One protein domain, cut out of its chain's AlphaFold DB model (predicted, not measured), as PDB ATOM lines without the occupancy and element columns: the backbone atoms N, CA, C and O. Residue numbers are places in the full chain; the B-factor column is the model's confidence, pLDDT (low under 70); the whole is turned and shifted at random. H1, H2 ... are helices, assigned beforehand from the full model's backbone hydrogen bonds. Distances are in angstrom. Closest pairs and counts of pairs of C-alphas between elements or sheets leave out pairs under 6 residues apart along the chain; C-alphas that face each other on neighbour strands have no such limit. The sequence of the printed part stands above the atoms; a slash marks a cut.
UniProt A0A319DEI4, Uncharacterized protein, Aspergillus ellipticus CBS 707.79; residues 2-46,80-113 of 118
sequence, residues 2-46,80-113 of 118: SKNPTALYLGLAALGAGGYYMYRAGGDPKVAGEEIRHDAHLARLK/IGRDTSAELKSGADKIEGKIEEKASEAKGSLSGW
ATOM      1  N   SER A   2     246.960 197.450 154.456       48.62
ATOM      2  CA  SER A   2     245.788 197.713 155.300       48.62
ATOM      3  C   SER A   2     244.507 197.401 154.522       48.62
ATOM      4  O   SER A   2     244.237 197.993 153.482       48.62
ATOM      5  N   LYS A   3     243.724 196.432 155.004       60.84
ATOM      6  CA  LYS A   3     242.382 196.152 154.483       60.84
ATOM      7  C   LYS A   3     241.493 197.300 154.947       60.84
ATOM      8  O   LYS A   3     241.090 197.307 156.103       60.84
ATOM      9  N   ASN A   4     241.274 198.302 154.100       64.50
ATOM     10  CA  ASN A   4     240.395 199.411 154.446       64.50
ATOM     11  C   ASN A   4     238.953 199.067 154.032       64.50
ATOM     12  O   ASN A   4     238.641 199.144 152.838       64.50
ATOM     13  N   PRO A   5     238.063 198.690 154.970       73.06
ATOM     14  CA  PRO A   5     236.690 198.332 154.638       73.06
ATOM     15  C   PRO A   5     235.895 199.529 154.103       73.06
ATOM     16  O   PRO A   5     234.828 199.333 153.532       73.06
ATOM     17  N   THR A   6     236.411 200.761 154.216       77.44
ATOM     18  CA  THR A   6     235.794 201.961 153.641       77.44
ATOM     19  C   THR A   6     235.455 201.792 152.163       77.44
ATOM     20  O   THR A   6     234.377 202.207 151.758       77.44
ATOM     21  N   ALA A   7     236.304 201.143 151.358       77.38
ATOM     22  CA  ALA A   7     235.996 200.920 149.942       77.38
ATOM     23  C   ALA A   7     234.767 200.010 149.749       77.38
ATOM     24  O   ALA A   7     233.916 200.290 148.907       77.38
ATOM     25  N   LEU A   8     234.641 198.959 150.566       81.00
ATOM     26  CA  LEU A   8     233.490 198.056 150.546       81.00
ATOM     27  C   LEU A   8     232.216 198.773 151.008       81.00
ATOM     28  O   LEU A   8     231.188 198.684 150.342       81.00
ATOM     29  N   TYR A   9     232.294 199.524 152.109       79.56
ATOM     30  CA  TYR A   9     231.174 200.315 152.619       79.56
ATOM     31  C   TYR A   9     230.714 201.378 151.619       79.56
ATOM     32  O   TYR A   9     229.513 201.533 151.409       79.56
ATOM     33  N   LEU A  10     231.647 202.067 150.955       84.69
ATOM     34  CA  LEU A  10     231.331 203.015 149.885       84.69
ATOM     35  C   LEU A  10     230.662 202.319 148.697       84.69
ATOM     36  O   LEU A  10     229.689 202.842 148.162       84.69
ATOM     37  N   GLY A  11     231.136 201.128 148.319       85.69
ATOM     38  CA  GLY A  11     230.513 200.316 147.275       85.69
ATOM     39  C   GLY A  11     229.073 199.929 147.620       85.69
ATOM     40  O   GLY A  11     228.169 200.156 146.821       85.69
ATOM     41  N   LEU A  12     228.838 199.411 148.829       87.38
ATOM     42  CA  LEU A  12     227.498 199.059 149.309       87.38
ATOM     43  C   LEU A  12     226.574 200.279 149.380       87.38
ATOM     44  O   LEU A  12     225.427 200.198 148.950       87.38
ATOM     45  N   ALA A  13     227.073 201.413 149.874       87.56
ATOM     46  CA  ALA A  13     226.306 202.652 149.928       87.56
ATOM     47  C   ALA A  13     225.920 203.140 148.522       87.56
ATOM     48  O   ALA A  13     224.759 203.477 148.290       87.56
ATOM     49  N   ALA A  14     226.860 203.124 147.570       89.06
ATOM     50  CA  ALA A  14     226.599 203.502 146.184       89.06
ATOM     51  C   ALA A  14     225.576 202.569 145.517       89.06
ATOM     52  O   ALA A  14     224.665 203.045 144.842       89.06
ATOM     53  N   LEU A  15     225.682 201.256 145.747       90.94
ATOM     54  CA  LEU A  15     224.722 200.270 145.246       90.94
ATOM     55  C   LEU A  15     223.333 200.445 145.865       90.94
ATOM     56  O   LEU A  15     222.344 200.411 145.139       90.94
ATOM     57  N   GLY A  16     223.245 200.669 147.177       91.88
ATOM     58  CA  GLY A  16     221.975 200.914 147.860       91.88
ATOM     59  C   GLY A  16     221.288 202.180 147.349       91.88
ATOM     60  O   GLY A  16     220.105 202.148 147.014       91.88
ATOM     61  N   ALA A  17     222.041 203.275 147.212       90.06
ATOM     62  CA  ALA A  17     221.528 204.527 146.663       90.06
ATOM     63  C   ALA A  17     221.099 204.370 145.195       90.06
ATOM     64  O   ALA A  17     219.989 204.756 144.833       90.06
ATOM     65  N   GLY A  18     221.939 203.755 144.357       90.62
ATOM     66  CA  GLY A  18     221.623 203.499 142.951       90.62
ATOM     67  C   GLY A  18     220.397 202.599 142.779       90.62
ATOM     68  O   GLY A  18     219.508 202.913 141.992       90.62
ATOM     69  N   GLY A  19     220.305 201.522 143.562       90.94
ATOM     70  CA  GLY A  19     219.167 200.606 143.565       90.94
ATOM     71  C   GLY A  19     217.867 201.269 144.021       90.94
ATOM     72  O   GLY A  19     216.831 201.045 143.403       90.94
ATOM     73  N   TYR A  20     217.916 202.133 145.043       91.56
ATOM     74  CA  TYR A  20     216.748 202.884 145.515       91.56
ATOM     75  C   TYR A  20     216.164 203.791 144.426       91.56
ATOM     76  O   TYR A  20     214.959 203.755 144.181       91.56
ATOM     77  N   TYR A  21     217.010 204.556 143.730       89.12
ATOM     78  CA  TYR A  21     216.550 205.407 142.628       89.12
ATOM     79  C   TYR A  21     216.082 204.592 141.427       89.12
ATOM     80  O   TYR A  21     215.061 204.924 140.833       89.12
ATOM     81  N   MET A  22     216.763 203.495 141.092       90.00
ATOM     82  CA  MET A  22     216.336 202.641 139.985       90.00
ATOM     83  C   MET A  22     214.993 201.954 140.272       90.00
ATOM     84  O   MET A  22     214.165 201.835 139.374       90.00
ATOM     85  N   TYR A  23     214.736 201.571 141.528       90.06
ATOM     86  CA  TYR A  23     213.441 201.054 141.973       90.06
ATOM     87  C   TYR A  23     212.350 202.131 141.937       90.06
ATOM     88  O   TYR A  23     211.272 201.903 141.389       90.06
ATOM     89  N   ARG A  24     212.637 203.323 142.475       89.69
ATOM     90  CA  ARG A  24     211.706 204.460 142.488       89.69
ATOM     91  C   ARG A  24     211.317 204.909 141.078       89.69
ATOM     92  O   ARG A  24     210.153 205.214 140.841       89.69
ATOM     93  N   ALA A  25     212.264 204.873 140.145       90.00
ATOM     94  CA  ALA A  25     212.060 205.180 138.733       90.00
ATOM     95  C   ALA A  25     211.344 204.063 137.945       90.00
ATOM     96  O   ALA A  25     211.242 204.145 136.721       90.00
ATOM     97  N   GLY A  26     210.883 202.992 138.602       88.12
ATOM     98  CA  GLY A  26     210.182 201.886 137.945       88.12
ATOM     99  C   GLY A  26     211.073 201.026 137.043       88.12
ATOM    100  O   GLY A  26     210.567 200.334 136.163       88.12
ATOM    101  N   GLY A  27     212.393 201.065 137.246       87.69
ATOM    102  CA  GLY A  27     213.377 200.334 136.450       87.69
ATOM    103  C   GLY A  27     213.917 201.090 135.234       87.69
ATOM    104  O   GLY A  27     214.743 200.525 134.519       87.69
ATOM    105  N   ASP A  28     213.510 202.344 134.994       90.88
ATOM    106  CA  ASP A  28     214.070 203.148 133.902       90.88
ATOM    107  C   ASP A  28     215.393 203.823 134.331       90.88
ATOM    108  O   ASP A  28     215.395 204.707 135.200       90.88
ATOM    109  N   PRO A  29     216.537 203.458 133.721       86.25
ATOM    110  CA  PRO A  29     217.837 204.004 134.096       86.25
ATOM    111  C   PRO A  29     217.997 205.488 133.739       86.25
ATOM    112  O   PRO A  29     218.809 206.178 134.359       86.25
ATOM    113  N   LYS A  30     217.255 206.002 132.751       91.38
ATOM    114  CA  LYS A  30     217.317 207.419 132.368       91.38
ATOM    115  C   LYS A  30     216.615 208.278 133.408       91.38
ATOM    116  O   LYS A  30     217.209 209.248 133.872       91.38
ATOM    117  N   VAL A  31     215.410 207.876 133.815       91.69
ATOM    118  CA  VAL A  31     214.636 208.572 134.854       91.69
ATOM    119  C   VAL A  31     215.383 208.529 136.185       91.69
ATOM    120  O   VAL A  31     215.582 209.570 136.806       91.69
ATOM    121  N   ALA A  32     215.902 207.359 136.574       90.69
ATOM    122  CA  ALA A  32     216.727 207.225 137.774       90.69
ATOM    123  C   ALA A  32     217.949 208.154 137.732       90.69
ATOM    124  O   ALA A  32     218.260 208.834 138.708       90.69
ATOM    125  N   GLY A  33     218.636 208.211 136.588       88.12
ATOM    126  CA  GLY A  33     219.789 209.082 136.397       88.12
ATOM    127  C   GLY A  33     219.450 210.570 136.506       88.12
ATOM    128  O   GLY A  33     220.230 211.326 137.086       88.12
ATOM    129  N   GLU A  34     218.308 211.002 135.970       92.38
ATOM    130  CA  GLU A  34     217.854 212.391 136.088       92.38
ATOM    131  C   GLU A  34     217.472 212.755 137.521       92.38
ATOM    132  O   GLU A  34     217.939 213.784 138.011       92.38
ATOM    133  N   GLU A  35     216.716 211.903 138.218       89.44
ATOM    134  CA  GLU A  35     216.361 212.134 139.623       89.44
ATOM    135  C   GLU A  35     217.610 212.218 140.508       89.44
ATOM    136  O   GLU A  35     217.753 213.163 141.283       89.44
ATOM    137  N   ILE A  36     218.569 211.296 140.333       91.00
ATOM    138  CA  ILE A  36     219.845 211.329 141.064       91.00
ATOM    139  C   ILE A  36     220.571 212.654 140.820       91.00
ATOM    140  O   ILE A  36     221.061 213.271 141.765       91.00
ATOM    141  N   ARG A  37     220.676 213.099 139.563       89.44
ATOM    142  CA  ARG A  37     221.381 214.346 139.223       89.44
ATOM    143  C   ARG A  37     220.676 215.567 139.795       89.44
ATOM    144  O   ARG A  37     221.350 216.459 140.310       89.44
ATOM    145  N   HIS A  38     219.352 215.604 139.703       91.38
ATOM    146  CA  HIS A  38     218.529 216.683 140.227       91.38
ATOM    147  C   HIS A  38     218.691 216.804 141.746       91.38
ATOM    148  O   HIS A  38     219.050 217.870 142.254       91.38
ATOM    149  N   ASP A  39     218.537 215.693 142.463       89.44
ATOM    150  CA  ASP A  39     218.621 215.675 143.920       89.44
ATOM    151  C   ASP A  39     220.055 215.915 144.400       89.44
ATOM    152  O   ASP A  39     220.263 216.668 145.352       89.44
ATOM    153  N   ALA A  40     221.066 215.390 143.700       87.94
ATOM    154  CA  ALA A  40     222.467 215.697 143.985       87.94
ATOM    155  C   ALA A  40     222.780 217.188 143.785       87.94
ATOM    156  O   ALA A  40     223.523 217.775 144.576       87.94
ATOM    157  N   HIS A  41     222.210 217.821 142.756       89.00
ATOM    158  CA  HIS A  41     222.392 219.247 142.517       89.00
ATOM    159  C   HIS A  41     221.758 220.082 143.636       89.00
ATOM    160  O   HIS A  41     222.422 220.950 144.204       89.00
ATOM    161  N   LEU A  42     220.511 219.781 144.014       89.31
ATOM    162  CA  LEU A  42     219.828 220.446 145.127       89.31
ATOM    163  C   LEU A  42     220.550 220.235 146.461       89.31
ATOM    164  O   LEU A  42     220.735 221.183 147.228       89.31
ATOM    165  N   ALA A  43     221.000 219.009 146.724       86.69
ATOM    166  CA  ALA A  43     221.759 218.677 147.919       86.69
ATOM    167  C   ALA A  43     223.072 219.454 147.969       86.69
ATOM    168  O   ALA A  43     223.391 220.028 149.004       86.69
ATOM    169  N   ARG A  44     223.803 219.552 146.851       83.12
ATOM    170  CA  ARG A  44     225.053 220.321 146.784       83.12
ATOM    171  C   ARG A  44     224.835 221.807 147.047       83.12
ATOM    172  O   ARG A  44     225.670 222.428 147.690       83.12
ATOM    173  N   LEU A  45     223.723 222.370 146.577       85.62
ATOM    174  CA  LEU A  45     223.372 223.769 146.838       85.62
ATOM    175  C   LEU A  45     223.015 224.022 148.306       85.62
ATOM    176  O   LEU A  45     223.277 225.103 148.825       85.62
ATOM    177  N   LYS A  46     222.402 223.040 148.972       84.31
ATOM    178  CA  LYS A  46     221.974 223.141 150.374       84.31
ATOM    179  C   LYS A  46     223.035 222.653 151.364       84.31
ATOM    180  O   LYS A  46     222.898 222.880 152.569       84.31
ATOM    181  N   ILE A  80     231.688 188.722 156.617       65.12
ATOM    182  CA  ILE A  80     231.142 188.774 155.251       65.12
ATOM    183  C   ILE A  80     232.084 189.545 154.325       65.12
ATOM    184  O   ILE A  80     232.363 189.110 153.211       65.12
ATOM    185  N   GLY A  81     232.611 190.678 154.786       68.00
ATOM    186  CA  GLY A  81     233.549 191.499 154.037       68.00
ATOM    187  C   GLY A  81     234.889 190.806 153.808       68.00
ATOM    188  O   GLY A  81     235.459 190.949 152.729       68.00
ATOM    189  N   ARG A  82     235.397 190.026 154.771       68.81
ATOM    190  CA  ARG A  82     236.628 189.235 154.611       68.81
ATOM    191  C   ARG A  82     236.440 188.076 153.643       68.81
ATOM    192  O   ARG A  82     237.306 187.910 152.787       68.81
ATOM    193  N   ASP A  83     235.341 187.337 153.750       70.69
ATOM    194  CA  ASP A  83     235.039 186.201 152.874       70.69
ATOM    195  C   ASP A  83     234.810 186.687 151.440       70.69
ATOM    196  O   ASP A  83     235.497 186.254 150.517       70.69
ATOM    197  N   THR A  84     233.976 187.717 151.274       68.06
ATOM    198  CA  THR A  84     233.743 188.365 149.975       68.06
ATOM    199  C   THR A  84     235.038 188.944 149.407       68.06
ATOM    200  O   THR A  84     235.315 188.813 148.219       68.06
ATOM    201  N   SER A  85     235.880 189.575 150.233       67.25
ATOM    202  CA  SER A  85     237.160 190.124 149.770       67.25
ATOM    203  C   SER A  85     238.150 189.031 149.362       67.25
ATOM    204  O   SER A  85     238.896 189.234 148.405       67.25
ATOM    205  N   ALA A  86     238.167 187.886 150.048       71.69
ATOM    206  CA  ALA A  86     238.993 186.741 149.679       71.69
ATOM    207  C   ALA A  86     238.514 186.107 148.364       71.69
ATOM    208  O   ALA A  86     239.336 185.833 147.488       71.69
ATOM    209  N   GLU A  87     237.200 185.958 148.183       69.19
ATOM    210  CA  GLU A  87     236.607 185.472 146.936       69.19
ATOM    211  C   GLU A  87     236.867 186.428 145.771       69.19
ATOM    212  O   GLU A  87     237.355 185.993 144.727       69.19
ATOM    213  N   LEU A  88     236.643 187.731 145.960       69.81
ATOM    214  CA  LEU A  88     236.922 188.755 144.952       69.81
ATOM    215  C   LEU A  88     238.397 188.787 144.568       69.81
ATOM    216  O   LEU A  88     238.707 188.891 143.385       69.81
ATOM    217  N   LYS A  89     239.309 188.665 145.538       71.81
ATOM    218  CA  LYS A  89     240.745 188.617 145.255       71.81
ATOM    219  C   LYS A  89     241.106 187.361 144.462       71.81
ATOM    220  O   LYS A  89     241.774 187.465 143.444       71.81
ATOM    221  N   SER A  90     240.565 186.204 144.847       74.12
ATOM    222  CA  SER A  90     240.761 184.962 144.092       74.12
ATOM    223  C   SER A  90     240.171 185.020 142.675       74.12
ATOM    224  O   SER A  90     240.704 184.412 141.750       74.12
ATOM    225  N   GLY A  91     239.068 185.753 142.491       71.25
ATOM    226  CA  GLY A  91     238.452 186.005 141.194       71.25
ATOM    227  C   GLY A  91     239.283 186.964 140.346       71.25
ATOM    228  O   GLY A  91     239.495 186.693 139.169       71.25
ATOM    229  N   ALA A  92     239.798 188.036 140.946       66.12
ATOM    230  CA  ALA A  92     240.680 188.997 140.296       66.12
ATOM    231  C   ALA A  92     241.979 188.334 139.821       66.12
ATOM    232  O   ALA A  92     242.306 188.461 138.645       66.12
ATOM    233  N   ASP A  93     242.629 187.530 140.670       72.75
ATOM    234  CA  ASP A  93     243.843 186.785 140.309       72.75
ATOM    235  C   ASP A  93     243.578 185.817 139.130       72.75
ATOM    236  O   ASP A  93     244.393 185.673 138.219       72.75
ATOM    237  N   LYS A  94     242.392 185.186 139.082       71.62
ATOM    238  CA  LYS A  94     241.973 184.327 137.955       71.62
ATOM    239  C   LYS A  94     241.670 185.109 136.678       71.62
ATOM    240  O   LYS A  94     241.852 184.574 135.586       71.62
ATOM    241  N   ILE A  95     241.146 186.327 136.790       72.38
ATOM    242  CA  ILE A  95     240.856 187.194 135.644       72.38
ATOM    243  C   ILE A  95     242.161 187.738 135.071       72.38
ATOM    244  O   ILE A  95     242.337 187.684 133.859       72.38
ATOM    245  N   GLU A  96     243.086 188.188 135.917       65.12
ATOM    246  CA  GLU A  96     244.405 188.667 135.500       65.12
ATOM    247  C   GLU A  96     245.194 187.554 134.802       65.12
ATOM    248  O   GLU A  96     245.617 187.747 133.665       65.12
ATOM    249  N   GLY A  97     245.236 186.346 135.378       71.38
ATOM    250  CA  GLY A  97     245.859 185.189 134.726       71.38
ATOM    251  C   GLY A  97     245.224 184.832 133.376       71.38
ATOM    252  O   GLY A  97     245.931 184.544 132.415       71.38
ATOM    253  N   LYS A  98     243.892 184.918 133.248       72.19
ATOM    254  CA  LYS A  98     243.199 184.687 131.966       72.19
ATOM    255  C   LYS A  98     243.430 185.800 130.951       72.19
ATOM    256  O   LYS A  98     243.477 185.517 129.759       72.19
ATOM    257  N   ILE A  99     243.531 187.052 131.386       65.88
ATOM    258  CA  ILE A  99     243.835 188.183 130.506       65.88
ATOM    259  C   ILE A  99     245.271 188.071 130.012       65.88
ATOM    260  O   ILE A  99     245.510 188.286 128.831       65.88
ATOM    261  N   GLU A 100     246.210 187.699 130.875       61.72
ATOM    262  CA  GLU A 100     247.613 187.522 130.516       61.72
ATOM    263  C   GLU A 100     247.814 186.311 129.590       61.72
ATOM    264  O   GLU A 100     248.538 186.408 128.598       61.72
ATOM    265  N   GLU A 101     247.093 185.212 129.833       68.94
ATOM    266  CA  GLU A 101     247.037 184.045 128.946       68.94
ATOM    267  C   GLU A 101     246.401 184.402 127.599       68.94
ATOM    268  O   GLU A 101     246.986 184.117 126.560       68.94
ATOM    269  N   LYS A 102     245.265 185.111 127.577       72.00
ATOM    270  CA  LYS A 102     244.612 185.559 126.334       72.00
ATOM    271  C   LYS A 102     245.428 186.603 125.587       72.00
ATOM    272  O   LYS A 102     245.435 186.599 124.361       72.00
ATOM    273  N   ALA A 103     246.127 187.485 126.290       66.94
ATOM    274  CA  ALA A 103     247.035 188.456 125.699       66.94
ATOM    275  C   ALA A 103     248.285 187.770 125.142       66.94
ATOM    276  O   ALA A 103     248.763 188.160 124.078       66.94
ATOM    277  N   SER A 104     248.788 186.731 125.813       65.38
ATOM    278  CA  SER A 104     249.904 185.913 125.334       65.38
ATOM    279  C   SER A 104     249.496 185.007 124.176       65.38
ATOM    280  O   SER A 104     250.253 184.896 123.221       65.38
ATOM    281  N   GLU A 105     248.292 184.436 124.179       68.00
ATOM    282  CA  GLU A 105     247.711 183.718 123.039       68.00
ATOM    283  C   GLU A 105     247.453 184.668 121.870       68.00
ATOM    284  O   GLU A 105     247.760 184.326 120.733       68.00
ATOM    285  N   ALA A 106     246.939 185.876 122.113       66.25
ATOM    286  CA  ALA A 106     246.734 186.883 121.075       66.25
ATOM    287  C   ALA A 106     248.074 187.352 120.490       66.25
ATOM    288  O   ALA A 106     248.222 187.410 119.272       66.25
ATOM    289  N   LYS A 107     249.087 187.611 121.328       62.62
ATOM    290  CA  LYS A 107     250.450 187.936 120.871       62.62
ATOM    291  C   LYS A 107     251.129 186.757 120.175       62.62
ATOM    292  O   LYS A 107     251.797 186.963 119.171       62.62
ATOM    293  N   GLY A 108     250.951 185.536 120.670       61.03
ATOM    294  CA  GLY A 108     251.523 184.313 120.108       61.03
ATOM    295  C   GLY A 108     250.880 183.911 118.782       61.03
ATOM    296  O   GLY A 108     251.587 183.547 117.848       61.03
ATOM    297  N   SER A 109     249.560 184.054 118.650       60.69
ATOM    298  CA  SER A 109     248.822 183.823 117.399       60.69
ATOM    299  C   SER A 109     249.096 184.911 116.358       60.69
ATOM    300  O   SER A 109     249.315 184.585 115.191       60.69
ATOM    301  N   LEU A 110     249.206 186.183 116.767       55.34
ATOM    302  CA  LEU A 110     249.680 187.266 115.895       55.34
ATOM    303  C   LEU A 110     251.141 187.056 115.469       55.34
ATOM    304  O   LEU A 110     251.458 187.222 114.295       55.34
ATOM    305  N   SER A 111     252.026 186.629 116.377       56.44
ATOM    306  CA  SER A 111     253.429 186.318 116.061       56.44
ATOM    307  C   SER A 111     253.581 185.061 115.203       56.44
ATOM    308  O   SER A 111     254.537 184.970 114.439       56.44
ATOM    309  N   GLY A 112     252.666 184.095 115.300       57.31
ATOM    310  CA  GLY A 112     252.656 182.902 114.451       57.31
ATOM    311  C   GLY A 112     252.214 183.206 113.019       57.31
ATOM    312  O   GLY A 112     252.739 182.612 112.080       57.31
ATOM    313  N   TRP A 113     251.309 184.175 112.839       61.97
ATOM    314  CA  TRP A 113     250.890 184.646 111.516       61.97
ATOM    315  C   TRP A 113     251.915 185.609 110.891       61.97
ATOM    316  O   TRP A 113     252.173 185.529 109.693       61.97
TER     317      TRP A 113
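What this domain is: This is residues 2 to 46 and 80 to 113 of the 118 residues of an uncharacterized protein of Aspergillus ellipticus CBS 707.79 (UniProt A0A319DEI4). Three helices make an open, wide L without a common core: H3, the longest, is one arm, and H1 with H2 makes the other. H1 and H3 come near each other at their first residues, and at the far end of H1 a tight turn leads into H2, which folds back steeply from it. The printed part has 79 residues with three named helices, in the order H1, H2, H3, and no named strand; its class is all helix. It is extended, with a radius of gyration of the C-alphas of 20.2 A, and elongated, spanning 60 by 35 by 25 A.

Where its parts are: H1 holds residues 6 to 24, beginning at C-alpha 6 (235.794, 201.961, 153.641), and is 26.7 A long from first to last C-alpha. H2 holds residues 29 to 46 and is 25.5 A long. H3 holds residues 80 to 113, is 48.2 A long and ends at C-alpha 113 (250.890, 184.646, 111.516).

How they stand to each other: H1 touches H2 with residues 21 to 24 alone, and H2 touches H1 with residues 29 to 36 alone. Their closest C-alphas, of Met 22 and Ala 32, are 5.1 A apart. They run opposite ways at a steep tilt of 64 degrees. H1 and H3 are close but not clearly touching, with the closest C-alphas, of Leu 8 and Gly 81, 7.4 A apart. Their lines are about perpendicular, at 89 degrees. H2 and H3 are apart. In H1, H2 and H3 every O i to N i+4 pair is within hydrogen-bond range.

The domain as a whole: The two C-alphas farthest apart, of Lys 46 and Gly 112, are 62.1 A apart. Residues 10 to 16, 37 to 46 and 86 to 113 stand free. Residues 47 to 79 are not printed, and C-alphas 46 and 80 are 35.9 A apart across the cut. Mean pLDDT of the printed part is 77.6; H3 has a mean of 67, and residues 103 to 113 are among those under 70.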